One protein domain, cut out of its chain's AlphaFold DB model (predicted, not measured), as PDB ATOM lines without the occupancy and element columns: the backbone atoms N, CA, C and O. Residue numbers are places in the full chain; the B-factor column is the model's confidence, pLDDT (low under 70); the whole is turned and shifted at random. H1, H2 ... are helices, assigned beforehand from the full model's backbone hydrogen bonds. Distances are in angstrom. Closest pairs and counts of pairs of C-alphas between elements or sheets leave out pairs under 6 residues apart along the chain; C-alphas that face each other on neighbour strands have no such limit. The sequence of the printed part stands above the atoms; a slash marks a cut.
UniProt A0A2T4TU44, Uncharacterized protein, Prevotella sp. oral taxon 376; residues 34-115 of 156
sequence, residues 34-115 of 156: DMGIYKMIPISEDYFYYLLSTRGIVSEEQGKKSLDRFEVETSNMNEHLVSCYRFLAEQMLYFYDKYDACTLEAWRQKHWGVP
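What this domain is: This is residues 34 to 115 of the 156 residues of an uncharacterized protein of Prevotella sp. oral taxon 376 (UniProt A0A2T4TU44). One long helix, H3, is crossed near the middle of its length by H1, one leg of a helical hairpin whose other leg, H2, packs on H1 on the side away from H3. A short fourth helix, H4, follows a turn at the last end of H3 and sits loosely near it, while residues 34 to 40 and the turn at residues 75 to 81, of which 79 to 81 belong to H3, stick out from the body. The printed part has 82 residues, with four named helices in the order H1, H2, H3, H4 and no named strand; the class is all helix. It is compact, with a radius of gyration of the C-alphas of 12.8 A, and its C-alphas span 35 by 29 by 23 A.

How they stand to each other: The longest helix, H3, residues 79 to 99, touches H1, residues 43 to 54, with its residues 85 to 93 alone. The closest C-alphas of the two are those of Phe 48 and Ala 89, 4.8 A apart. H1 and H3 run the same way at a steep tilt of 56 degrees. H1 also touches H2, residues 60 to 74, and the closest C-alphas are those of Tyr 50 and Gly 63, 4.1 A apart. H1 and H2 form a helical hairpin, running opposite ways at a shallow tilt of 29 degrees. H2 and H3 are close but not clearly touching, with the closest C-alphas, those of Thr 74 and Val 82, 6.2 A apart. They run opposite ways at a tilt of 37 degrees, only just steep. H4, residues 104 to 110, touches no helix but is near H3: the closest C-alphas, those of Tyr 96 and Trp 107, are 7.6 A apart. H3 and H4 run the same way at a steep tilt of 69.5 degrees, only just short of about perpendicular. H4 is apart from H1 and from H2. In H1, H2, H3 and H4 every O i to N i+4 pair is within hydrogen-bond range.

Where its parts are: H3 runs 30.2 A from C-alpha 79 at (-23.350, -11.857, 15.481) to C-alpha 99 at (-15.925, -35.931, 32.215). H1 begins at C-alpha 43 at (-11.946, -20.040, 17.096) and measures 17.5 A to C-alpha 54. H2 measures 20.8 A from C-alpha 60 to C-alpha 74. H4 measures 9.9 A and ends at C-alpha 110 at (-10.329, -40.013, 24.464).

The domain as a whole: The two C-alphas farthest apart are those of Asn 76 and Asp 100, 35.0 A. The printed part has no cut, and its three links, H1 to H2, H2 to H3 and H3 to H4, are tight. The mean pLDDT of the printed part is 73.8; residues 34 to 42 and 99 to 115 are under 70, and H4 has a mean of 52.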
ATOM      1  N   ASP A  34      -7.716 -18.910   6.570       40.16
ATOM      2  CA  ASP A  34      -6.293 -19.241   6.489       40.16
ATOM      3  C   ASP A  34      -5.951 -20.356   7.486       40.16
ATOM      4  O   ASP A  34      -5.718 -20.088   8.658       40.16
ATOM      5  N   MET A  35      -5.932 -21.619   7.043       40.72
ATOM      6  CA  MET A  35      -5.028 -22.648   7.580       40.72
ATOM      7  C   MET A  35      -5.143 -23.957   6.795       40.72
ATOM      8  O   MET A  35      -6.214 -24.547   6.649       40.72
ATOM      9  N   GLY A  36      -3.994 -24.449   6.331       38.28
ATOM     10  CA  GLY A  36      -3.847 -25.844   5.951       38.28
ATOM     11  C   GLY A  36      -4.022 -26.763   7.166       38.28
ATOM     12  O   GLY A  36      -3.485 -26.514   8.238       38.28
ATOM     13  N   ILE A  37      -4.716 -27.877   6.942       34.84
ATOM     14  CA  ILE A  37      -4.542 -29.166   7.638       34.84
ATOM     15  C   ILE A  37      -5.234 -29.376   9.004       34.84
ATOM     16  O   ILE A  37      -5.227 -30.510   9.467       34.84
ATOM     17  N   TYR A  38      -5.991 -28.443   9.593       37.91
ATOM     18  CA  TYR A  38      -6.828 -28.802  10.761       37.91
ATOM     19  C   TYR A  38      -8.286 -28.340  10.631       37.91
ATOM     20  O   TYR A  38      -8.614 -27.157  10.665       37.91
ATOM     21  N   LYS A  39      -9.168 -29.334  10.431       43.12
ATOM     22  CA  LYS A  39     -10.632 -29.238  10.565       43.12
ATOM     23  C   LYS A  39     -10.959 -28.585  11.913       43.12
ATOM     24  O   LYS A  39     -10.272 -28.922  12.863       43.12
ATOM     25  N   MET A  40     -11.964 -27.694  11.926       47.12
ATOM     26  CA  MET A  40     -12.633 -27.008  13.059       47.12
ATOM     27  C   MET A  40     -12.061 -27.236  14.465       47.12
ATOM     28  O   MET A  40     -11.853 -28.379  14.832       47.12
ATOM     29  N   ILE A  41     -11.993 -26.161  15.270       53.72
ATOM     30  CA  ILE A  41     -11.380 -26.006  16.615       53.72
ATOM     31  C   ILE A  41     -10.096 -25.132  16.537       53.72
ATOM     32  O   ILE A  41      -9.008 -25.605  16.829       53.72
ATOM     33  N   PRO A  42     -10.167 -23.890  16.006       64.38
ATOM     34  CA  PRO A  42      -9.327 -22.827  16.602       64.38
ATOM     35  C   PRO A  42     -10.146 -21.721  17.278       64.38
ATOM     36  O   PRO A  42      -9.901 -21.379  18.427       64.38
ATOM     37  N   ILE A  43     -11.188 -21.209  16.609       74.38
ATOM     38  CA  ILE A  43     -11.946 -20.040  17.096       74.38
ATOM     39  C   ILE A  43     -12.727 -20.374  18.380       74.38
ATOM     40  O   ILE A  43     -12.580 -19.699  19.391       74.38
ATOM     41  N   SER A  44     -13.519 -21.454  18.400       79.75
ATOM     42  CA  SER A  44     -14.196 -21.891  19.638       79.75
ATOM     43  C   SER A  44     -13.215 -22.315  20.735       79.75
ATOM     44  O   SER A  44     -13.529 -22.173  21.911       79.75
ATOM     45  N   GLU A  45     -12.026 -22.799  20.372       80.19
ATOM     46  CA  GLU A  45     -10.994 -23.169  21.345       80.19
ATOM     47  C   GLU A  45     -10.429 -21.940  22.057       80.19
ATOM     48  O   GLU A  45     -10.267 -21.954  23.273       80.19
ATOM     49  N   ASP A  46     -10.196 -20.852  21.323       87.25
ATOM     50  CA  ASP A  46      -9.739 -19.587  21.889       87.25
ATOM     51  C   ASP A  46     -10.736 -19.037  22.926       87.25
ATOM     52  O   ASP A  46     -10.341 -18.651  24.032       87.25
ATOM     53  N   TYR A  47     -12.040 -19.091  22.630       90.69
ATOM     54  CA  TYR A  47     -13.065 -18.717  23.608       90.69
ATOM     55  C   TYR A  47     -13.150 -19.718  24.771       90.69
ATOM     56  O   TYR A  47     -13.314 -19.318  25.920       90.69
ATOM     57  N   PHE A  48     -12.969 -21.015  24.516       87.56
ATOM     58  CA  PHE A  48     -12.919 -22.040  25.561       87.56
ATOM     59  C   PHE A  48     -11.744 -21.830  26.534       87.56
ATOM     60  O   PHE A  48     -11.944 -21.882  27.746       87.56
ATOM     61  N   TYR A  49     -10.539 -21.515  26.050       85.94
ATOM     62  CA  TYR A  49      -9.391 -21.185  26.908       85.94
ATOM     63  C   TYR A  49      -9.633 -19.930  27.745       85.94
ATOM     64  O   TYR A  49      -9.231 -19.879  28.911       85.94
ATOM     65  N   TYR A  50     -10.322 -18.937  27.181       94.19
ATOM     66  CA  TYR A  50     -10.802 -17.805  27.960       94.19
ATOM     67  C   TYR A  50     -11.755 -18.264  29.078       94.19
ATOM     68  O   TYR A  50     -11.531 -17.913  30.238       94.19
ATOM     69  N   LEU A  51     -12.739 -19.122  28.792       93.00
ATOM     70  CA  LEU A  51     -13.642 -19.668  29.814       93.00
ATOM     71  C   LEU A  51     -12.908 -20.487  30.893       93.00
ATOM     72  O   LEU A  51     -13.246 -20.385  32.069       93.00
ATOM     73  N   LEU A  52     -11.874 -21.255  30.538       89.31
ATOM     74  CA  LEU A  52     -11.035 -21.947  31.525       89.31
ATOM     75  C   LEU A  52     -10.266 -20.966  32.424       89.31
ATOM     76  O   LEU A  52     -10.087 -21.228  33.616       89.31
ATOM     77  N   SER A  53      -9.825 -19.830  31.875       93.12
ATOM     78  CA  SER A  53      -9.104 -18.810  32.644       93.12
ATOM     79  C   SER A  53      -9.983 -18.117  33.685       93.12
ATOM     80  O   SER A  53      -9.535 -17.898  34.808       93.12
ATOM     81  N   THR A  54     -11.266 -17.873  33.381       93.94
ATOM     82  CA  THR A  54     -12.212 -17.283  34.348       93.94
ATOM     83  C   THR A  54     -12.503 -18.214  35.529       93.94
ATOM     84  O   THR A  54     -12.999 -17.774  36.563       93.94
ATOM     85  N   ARG A  55     -12.149 -19.499  35.397       89.31
ATOM     86  CA  ARG A  55     -12.248 -20.528  36.439       89.31
ATOM     87  C   ARG A  55     -10.919 -20.818  37.145       89.31
ATOM     88  O   ARG A  55     -10.868 -21.709  37.987       89.31
ATOM     89  N   GLY A  56      -9.844 -20.109  36.798       88.06
ATOM     90  CA  GLY A  56      -8.512 -20.313  37.375       88.06
ATOM     91  C   GLY A  56      -7.816 -21.610  36.943       88.06
ATOM     92  O   GLY A  56      -6.808 -21.982  37.539       88.06
ATOM     93  N   ILE A  57      -8.329 -22.301  35.919       85.56
ATOM     94  CA  ILE A  57      -7.729 -23.534  35.374       85.56
ATOM     95  C   ILE A  57      -6.532 -23.192  34.473       85.56
ATOM     96  O   ILE A  57      -5.557 -23.935  34.391       85.56
ATOM     97  N   VAL A  58      -6.600 -22.039  33.808       86.25
ATOM     98  CA  VAL A  58      -5.550 -21.475  32.953       86.25
ATOM     99  C   VAL A  58      -5.226 -20.063  33.448       86.25
ATOM    100  O   VAL A  58      -6.072 -19.416  34.062       86.25
ATOM    101  N   SER A  59      -4.007 -19.569  33.211       90.69
ATOM    102  CA  SER A  59      -3.623 -18.223  33.651       90.69
ATOM    103  C   SER A  59      -4.473 -17.133  32.990       90.69
ATOM    104  O   SER A  59      -4.837 -17.235  31.816       90.69
ATOM    105  N   GLU A  60      -4.733 -16.048  33.724       95.38
ATOM    106  CA  GLU A  60      -5.459 -14.879  33.203       95.38
ATOM    107  C   GLU A  60      -4.785 -14.291  31.955       95.38
ATOM    108  O   GLU A  60      -5.460 -13.897  31.006       95.38
ATOM    109  N   GLU A  61      -3.448 -14.280  31.912       95.19
ATOM    110  CA  GLU A  61      -2.688 -13.797  30.755       95.19
ATOM    111  C   GLU A  61      -2.975 -14.630  29.498       95.19
ATOM    112  O   GLU A  61      -3.198 -14.084  28.414       95.19
ATOM    113  N   GLN A  62      -2.999 -15.958  29.638       86.88
ATOM    114  CA  GLN A  62      -3.314 -16.861  28.535       86.88
ATOM    115  C   GLN A  62      -4.793 -16.757  28.137       86.88
ATOM    116  O   GLN A  62      -5.110 -16.788  26.945       86.88
ATOM    117  N   GLY A  63      -5.684 -16.584  29.114       91.62
ATOM    118  CA  GLY A  63      -7.101 -16.317  28.890       91.62
ATOM    119  C   GLY A  63      -7.333 -15.076  28.041       91.62
ATOM    120  O   GLY A  63      -8.003 -15.145  27.012       91.62
ATOM    121  N   LYS A  64      -6.696 -13.962  28.417       95.62
ATOM    122  CA  LYS A  64      -6.769 -12.696  27.684       95.62
ATOM    123  C   LYS A  64      -6.243 -12.829  26.255       95.62
ATOM    124  O   LYS A  64      -6.936 -12.453  25.321       95.62
ATOM    125  N   LYS A  65      -5.067 -13.440  26.070       91.94
ATOM    126  CA  LYS A  65      -4.499 -13.691  24.733       91.94
ATOM    127  C   LYS A  65      -5.438 -14.499  23.835       91.94
ATOM    128  O   LYS A  65      -5.444 -14.296  22.626       91.94
ATOM    129  N   SER A  66      -6.171 -15.446  24.412       90.44
ATOM    130  CA  SER A  66      -7.106 -16.292  23.665       90.44
ATOM    131  C   SER A  66      -8.387 -15.530  23.327       90.44
ATOM    132  O   SER A  66      -8.827 -15.577  22.182       90.44
ATOM    133  N   LEU A  67      -8.913 -14.728  24.258       94.50
ATOM    134  CA  LEU A  67     -10.034 -13.827  23.977       94.50
ATOM    135  C   LEU A  67      -9.697 -12.823  22.862       94.50
ATOM    136  O   LEU A  67     -10.479 -12.683  21.928       94.50
ATOM    137  N   ASP A  68      -8.516 -12.200  22.910       92.62
ATOM    138  CA  ASP A  68      -8.077 -11.243  21.888       92.62
ATOM    139  C   ASP A  68      -8.042 -11.896  20.488       92.62
ATOM    140  O   ASP A  68      -8.513 -11.312  19.512       92.62
ATOM    141  N   ARG A  69      -7.531 -13.133  20.372       88.38
ATOM    142  CA  ARG A  69      -7.546 -13.883  19.099       88.38
ATOM    143  C   ARG A  69      -8.965 -14.192  18.631       88.38
ATOM    144  O   ARG A  69      -9.271 -13.968  17.462       88.38
ATOM    145  N   PHE A  70      -9.833 -14.648  19.535       90.19
ATOM    146  CA  PHE A  70     -11.239 -14.900  19.227       90.19
ATOM    147  C   PHE A  70     -11.928 -13.648  18.667       90.19
ATOM    148  O   PHE A  70     -12.609 -13.719  17.644       90.19
ATOM    149  N   GLU A  71     -11.744 -12.495  19.312       91.00
ATOM    150  CA  GLU A  71     -12.344 -11.227  18.890       91.00
ATOM    151  C   GLU A  71     -11.807 -10.760  17.533       91.00
ATOM    152  O   GLU A  71     -12.582 -10.315  16.686       91.00
ATOM    153  N   VAL A  72     -10.504 -10.919  17.278       88.81
ATOM    154  CA  VAL A  72      -9.900 -10.598  15.976       88.81
ATOM    155  C   VAL A  72     -10.480 -11.478  14.866       88.81
ATOM    156  O   VAL A  72     -10.945 -10.948  13.854       88.81
ATOM    157  N   GLU A  73     -10.514 -12.796  15.061       83.94
ATOM    158  CA  GLU A  73     -11.039 -13.754  14.077       83.94
ATOM    159  C   GLU A  73     -12.534 -13.531  13.797       83.94
ATOM    160  O   GLU A  73     -12.993 -13.624  12.656       83.94
ATOM    161  N   THR A  74     -13.306 -13.176  14.828       85.69
ATOM    162  CA  THR A  74     -14.761 -12.984  14.724       85.69
ATOM    163  C   THR A  74     -15.189 -11.556  14.382       85.69
ATOM    164  O   THR A  74     -16.361 -11.337  14.082       85.69
ATOM    165  N   SER A  75     -14.259 -10.597  14.334       87.06
ATOM    166  CA  SER A  75     -14.525  -9.157  14.153       87.06
ATOM    167  C   SER A  75     -15.387  -8.800  12.937       87.06
ATOM    168  O   SER A  75     -16.159  -7.845  12.978       87.06
ATOM    169  N   ASN A  76     -15.271  -9.569  11.853       81.62
ATOM    170  CA  ASN A  76     -16.004  -9.352  10.602       81.62
ATOM    171  C   ASN A  76     -17.142 -10.361  10.389       81.62
ATOM    172  O   ASN A  76     -17.717 -10.435   9.299       81.62
ATOM    173  N   MET A  77     -17.431 -11.193  11.388       83.75
ATOM    174  CA  MET A  77     -18.503 -12.174  11.325       83.75
ATOM    175  C   MET A  77     -19.823 -11.557  11.783       83.75
ATOM    176  O   MET A  77     -19.881 -10.664  12.620       83.75
ATOM    177  N   ASN A  78     -20.917 -12.076  11.236       83.56
ATOM    178  CA  ASN A  78     -22.249 -11.802  11.755       83.56
ATOM    179  C   ASN A  78     -22.354 -12.313  13.210       83.56
ATOM    180  O   ASN A  78     -21.967 -13.452  13.471       83.56
ATOM    181  N   GLU A  79     -22.951 -11.514  14.102       81.19
ATOM    182  CA  GLU A  79     -23.350 -11.857  15.481       81.19
ATOM    183  C   GLU A  79     -23.813 -13.308  15.661       81.19
ATOM    184  O   GLU A  79     -23.353 -14.006  16.556       81.19
ATOM    185  N   HIS A  80     -24.673 -13.797  14.773       76.12
ATOM    186  CA  HIS A  80     -25.210 -15.151  14.828       76.12
ATOM    187  C   HIS A  80     -24.130 -16.229  14.710       76.12
ATOM    188  O   HIS A  80     -24.183 -17.226  15.424       76.12
ATOM    189  N   LEU A  81     -23.127 -16.024  13.851       76.88
ATOM    190  CA  LEU A  81     -21.987 -16.935  13.738       76.88
ATOM    191  C   LEU A  81     -21.085 -16.843  14.969       76.88
ATOM    192  O   LEU A  81     -20.617 -17.871  15.451       76.88
ATOM    193  N   VAL A  82     -20.884 -15.639  15.511       83.94
ATOM    194  CA  VAL A  82     -20.124 -15.444  16.757       83.94
ATOM    195  C   VAL A  82     -20.788 -16.196  17.912       83.94
ATOM    196  O   VAL A  82     -20.111 -16.917  18.647       83.94
ATOM    197  N   SER A  83     -22.116 -16.114  18.025       83.81
ATOM    198  CA  SER A  83     -22.902 -16.864  19.010       83.81
ATOM    199  C   SER A  83     -22.762 -18.376  18.839       83.81
ATOM    200  O   SER A  83     -22.631 -19.081  19.837       83.81
ATOM    201  N   CYS A  84     -22.701 -18.891  17.605       77.81
ATOM    202  CA  CYS A  84     -22.427 -20.311  17.368       77.81
ATOM    203  C   CYS A  84     -21.051 -20.733  17.905       77.81
ATOM    204  O   CYS A  84     -20.955 -21.753  18.587       77.81
ATOM    205  N   TYR A  85     -19.991 -19.953  17.651       81.81
ATOM    206  CA  TYR A  85     -18.655 -20.283  18.162       81.81
ATOM    207  C   TYR A  85     -18.582 -20.245  19.694       81.81
ATOM    208  O   TYR A  85     -17.940 -21.118  20.284       81.81
ATOM    209  N   ARG A  86     -19.251 -19.275  20.336       87.12
ATOM    210  CA  ARG A  86     -19.338 -19.186  21.805       87.12
ATOM    211  C   ARG A  86     -20.091 -20.368  22.399       87.12
ATOM    212  O   ARG A  86     -19.600 -20.992  23.330       87.12
ATOM    213  N   PHE A  87     -21.231 -20.722  21.816       83.25
ATOM    214  CA  PHE A  87     -22.028 -21.851  22.280       83.25
ATOM    215  C   PHE A  87     -21.263 -23.179  22.189       83.25
ATOM    216  O   PHE A  87     -21.298 -23.974  23.124       83.25
ATOM    217  N   LEU A  88     -20.513 -23.414  21.108       77.25
ATOM    218  CA  LEU A  88     -19.663 -24.606  21.007       77.25
ATOM    219  C   LEU A  88     -18.579 -24.638  22.095       77.25
ATOM    220  O   LEU A  88     -18.334 -25.690  22.676       77.25
ATOM    221  N   ALA A  89     -17.972 -23.496  22.418       83.12
ATOM    222  CA  ALA A  89     -17.001 -23.395  23.507       83.12
ATOM    223  C   ALA A  89     -17.630 -23.656  24.891       83.12
ATOM    224  O   ALA A  89     -17.015 -24.290  25.746       83.12
ATOM    225  N   GLU A  90     -18.870 -23.216  25.111       83.94
ATOM    226  CA  GLU A  90     -19.634 -23.526  26.326       83.94
ATOM    227  C   GLU A  90     -19.975 -25.019  26.423       83.94
ATOM    228  O   GLU A  90     -19.886 -25.596  27.504       83.94
ATOM    229  N   GLN A  91     -20.300 -25.672  25.302       76.50
ATOM    230  CA  GLN A  91     -20.476 -27.128  25.266       76.50
ATOM    231  C   GLN A  91     -19.168 -27.861  25.584       76.50
ATOM    232  O   GLN A  91     -19.177 -28.791  26.387       76.50
ATOM    233  N   MET A  92     -18.033 -27.406  25.040       77.44
ATOM    234  CA  MET A  92     -16.711 -27.940  25.400       77.44
ATOM    235  C   MET A  92     -16.448 -27.817  26.907       77.44
ATOM    236  O   MET A  92     -15.947 -28.755  27.521       77.44
ATOM    237  N   LEU A  93     -16.830 -26.693  27.519       80.12
ATOM    238  CA  LEU A  93     -16.719 -26.479  28.964       80.12
ATOM    239  C   LEU A  93     -17.636 -27.393  29.777       80.12
ATOM    240  O   LEU A  93     -17.193 -27.980  30.760       80.12
ATOM    241  N   TYR A  94     -18.882 -27.574  29.345       78.19
ATOM    242  CA  TYR A  94     -19.800 -28.525  29.968       78.19
ATOM    243  C   TYR A  94     -19.250 -29.957  29.926       78.19
ATOM    244  O   TYR A  94     -19.298 -30.672  30.928       78.19
ATOM    245  N   PHE A  95     -18.690 -30.388  28.793       71.56
ATOM    246  CA  PHE A  95     -18.088 -31.716  28.681       71.56
ATOM    247  C   PHE A  95     -16.803 -31.850  29.496       71.56
ATOM    248  O   PHE A  95     -16.602 -32.889  30.125       71.56
ATOM    249  N   TYR A  96     -15.976 -30.805  29.543       73.00
ATOM    250  CA  TYR A  96     -14.810 -30.748  30.422       73.00
ATOM    251  C   TYR A  96     -15.205 -31.023  31.882       73.00
ATOM    252  O   TYR A  96     -14.631 -31.914  32.510       73.00
ATOM    253  N   ASP A  97     -16.242 -30.338  32.376       76.31
ATOM    254  CA  ASP A  97     -16.767 -30.510  33.737       76.31
ATOM    255  C   ASP A  97     -17.356 -31.906  33.957       76.31
ATOM    256  O   ASP A  97     -17.092 -32.565  34.961       76.31
ATOM    257  N   LYS A  98     -18.165 -32.376  33.001       72.94
ATOM    258  CA  LYS A  98     -18.878 -33.653  33.097       72.94
ATOM    259  C   LYS A  98     -17.939 -34.857  33.130       72.94
ATOM    260  O   LYS A  98     -18.264 -35.862  33.762       72.94
ATOM    261  N   TYR A  99     -16.827 -34.795  32.402       67.25
ATOM    262  CA  TYR A  99     -15.925 -35.931  32.215       67.25
ATOM    263  C   TYR A  99     -14.628 -35.843  33.023       67.25
ATOM    264  O   TYR A  99     -13.794 -36.738  32.872       67.25
ATOM    265  N   ASP A 100     -14.478 -34.816  33.870       63.09
ATOM    266  CA  ASP A 100     -13.288 -34.566  34.700       63.09
ATOM    267  C   ASP A 100     -11.991 -34.692  33.884       63.09
ATOM    268  O   ASP A 100     -11.030 -35.381  34.240       63.09
ATOM    269  N   ALA A 101     -12.003 -34.115  32.680       58.94
ATOM    270  CA  ALA A 101     -10.879 -34.235  31.774       58.94
ATOM    271  C   ALA A 101      -9.708 -33.399  32.306       58.94
ATOM    272  O   ALA A 101      -9.681 -32.187  32.131       58.94
ATOM    273  N   CYS A 102      -8.710 -34.047  32.916       49.84
ATOM    274  CA  CYS A 102      -7.545 -33.367  33.500       49.84
ATOM    275  C   CYS A 102      -6.782 -32.445  32.526       49.84
ATOM    276  O   CYS A 102      -6.085 -31.541  32.981       49.84
ATOM    277  N   THR A 103      -6.873 -32.667  31.207       52.94
ATOM    278  CA  THR A 103      -6.322 -31.777  30.171       52.94
ATOM    279  C   THR A 103      -7.150 -31.832  28.880       52.94
ATOM    280  O   THR A 103      -7.757 -32.859  28.559       52.94
ATOM    281  N   LEU A 104      -7.123 -30.750  28.088       53.38
ATOM    282  CA  LEU A 104      -7.692 -30.721  26.732       53.38
ATOM    283  C   LEU A 104      -7.063 -31.811  25.842       53.38
ATOM    284  O   LEU A 104      -7.765 -32.430  25.048       53.38
ATOM    285  N   GLU A 105      -5.767 -32.109  26.008       51.59
ATOM    286  CA  GLU A 105      -5.099 -33.249  25.360       51.59
ATOM    287  C   GLU A 105      -5.740 -34.597  25.728       51.59
ATOM    288  O   GLU A 105      -5.962 -35.423  24.845       51.59
ATOM    289  N   ALA A 106      -6.054 -34.832  27.007       52.06
ATOM    290  CA  ALA A 106      -6.668 -36.078  27.466       52.06
ATOM    291  C   ALA A 106      -8.109 -36.226  26.955       52.06
ATOM    292  O   ALA A 106      -8.517 -37.321  26.563       52.06
ATOM    293  N   TRP A 107      -8.856 -35.120  26.883       53.75
ATOM    294  CA  TRP A 107     -10.167 -35.088  26.231       53.75
ATOM    295  C   TRP A 107     -10.044 -35.358  24.721       53.75
ATOM    296  O   TRP A 107     -10.679 -36.278  24.207       53.75
ATOM    297  N   ARG A 108      -9.131 -34.667  24.019       54.75
ATOM    298  CA  ARG A 108      -8.840 -34.879  22.587       54.75
ATOM    299  C   ARG A 108      -8.453 -36.324  22.269       54.75
ATOM    300  O   ARG A 108      -8.902 -36.858  21.263       54.75
ATOM    301  N   GLN A 109      -7.642 -36.966  23.111       50.03
ATOM    302  CA  GLN A 109      -7.205 -38.355  22.915       50.03
ATOM    303  C   GLN A 109      -8.319 -39.377  23.168       50.03
ATOM    304  O   GLN A 109      -8.366 -40.404  22.493       50.03
ATOM    305  N   LYS A 110      -9.225 -39.108  24.113       47.47
ATOM    306  CA  LYS A 110     -10.329 -40.013  24.464       47.47
ATOM    307  C   LYS A 110     -11.535 -39.878  23.518       47.47
ATOM    308  O   LYS A 110     -12.294 -40.833  23.383       47.47
ATOM    309  N   HIS A 111     -11.670 -38.737  22.835       49.25
ATOM    310  CA  HIS A 111     -12.839 -38.375  22.019       49.25
ATOM    311  C   HIS A 111     -12.514 -38.057  20.542       49.25
ATOM    312  O   HIS A 111     -13.352 -37.514  19.820       49.25
ATOM    313  N   TRP A 112     -11.318 -38.418  20.050       37.47
ATOM    314  CA  TRP A 112     -10.912 -38.206  18.651       37.47
ATOM    315  C   TRP A 112     -11.893 -38.880  17.675       37.47
ATOM    316  O   TRP A 112     -11.893 -40.099  17.513       37.47
ATOM    317  N   GLY A 113     -12.723 -38.076  17.005       43.81
ATOM    318  CA  GLY A 113     -13.682 -38.537  15.995       43.81
ATOM    319  C   GLY A 113     -15.145 -38.601  16.439       43.81
ATOM    320  O   GLY A 113     -15.982 -38.982  15.623       43.81
ATOM    321  N   VAL A 114     -15.479 -38.204  17.672       43.22
ATOM    322  CA  VAL A 114     -16.881 -38.057  18.095       43.22
ATOM    323  C   VAL A 114     -17.312 -36.603  17.863       43.22
ATOM    324  O   VAL A 114     -16.745 -35.708  18.486       43.22
ATOM    325  N   PRO A 115     -18.271 -36.313  16.962       50.19
ATOM    326  CA  PRO A 115     -18.871 -34.987  16.895       50.19
ATOM    327  C   PRO A 115     -19.663 -34.758  18.189       50.19
ATOM    328  O   PRO A 115     -20.775 -35.259  18.342       50.19
TER     329      PRO A 115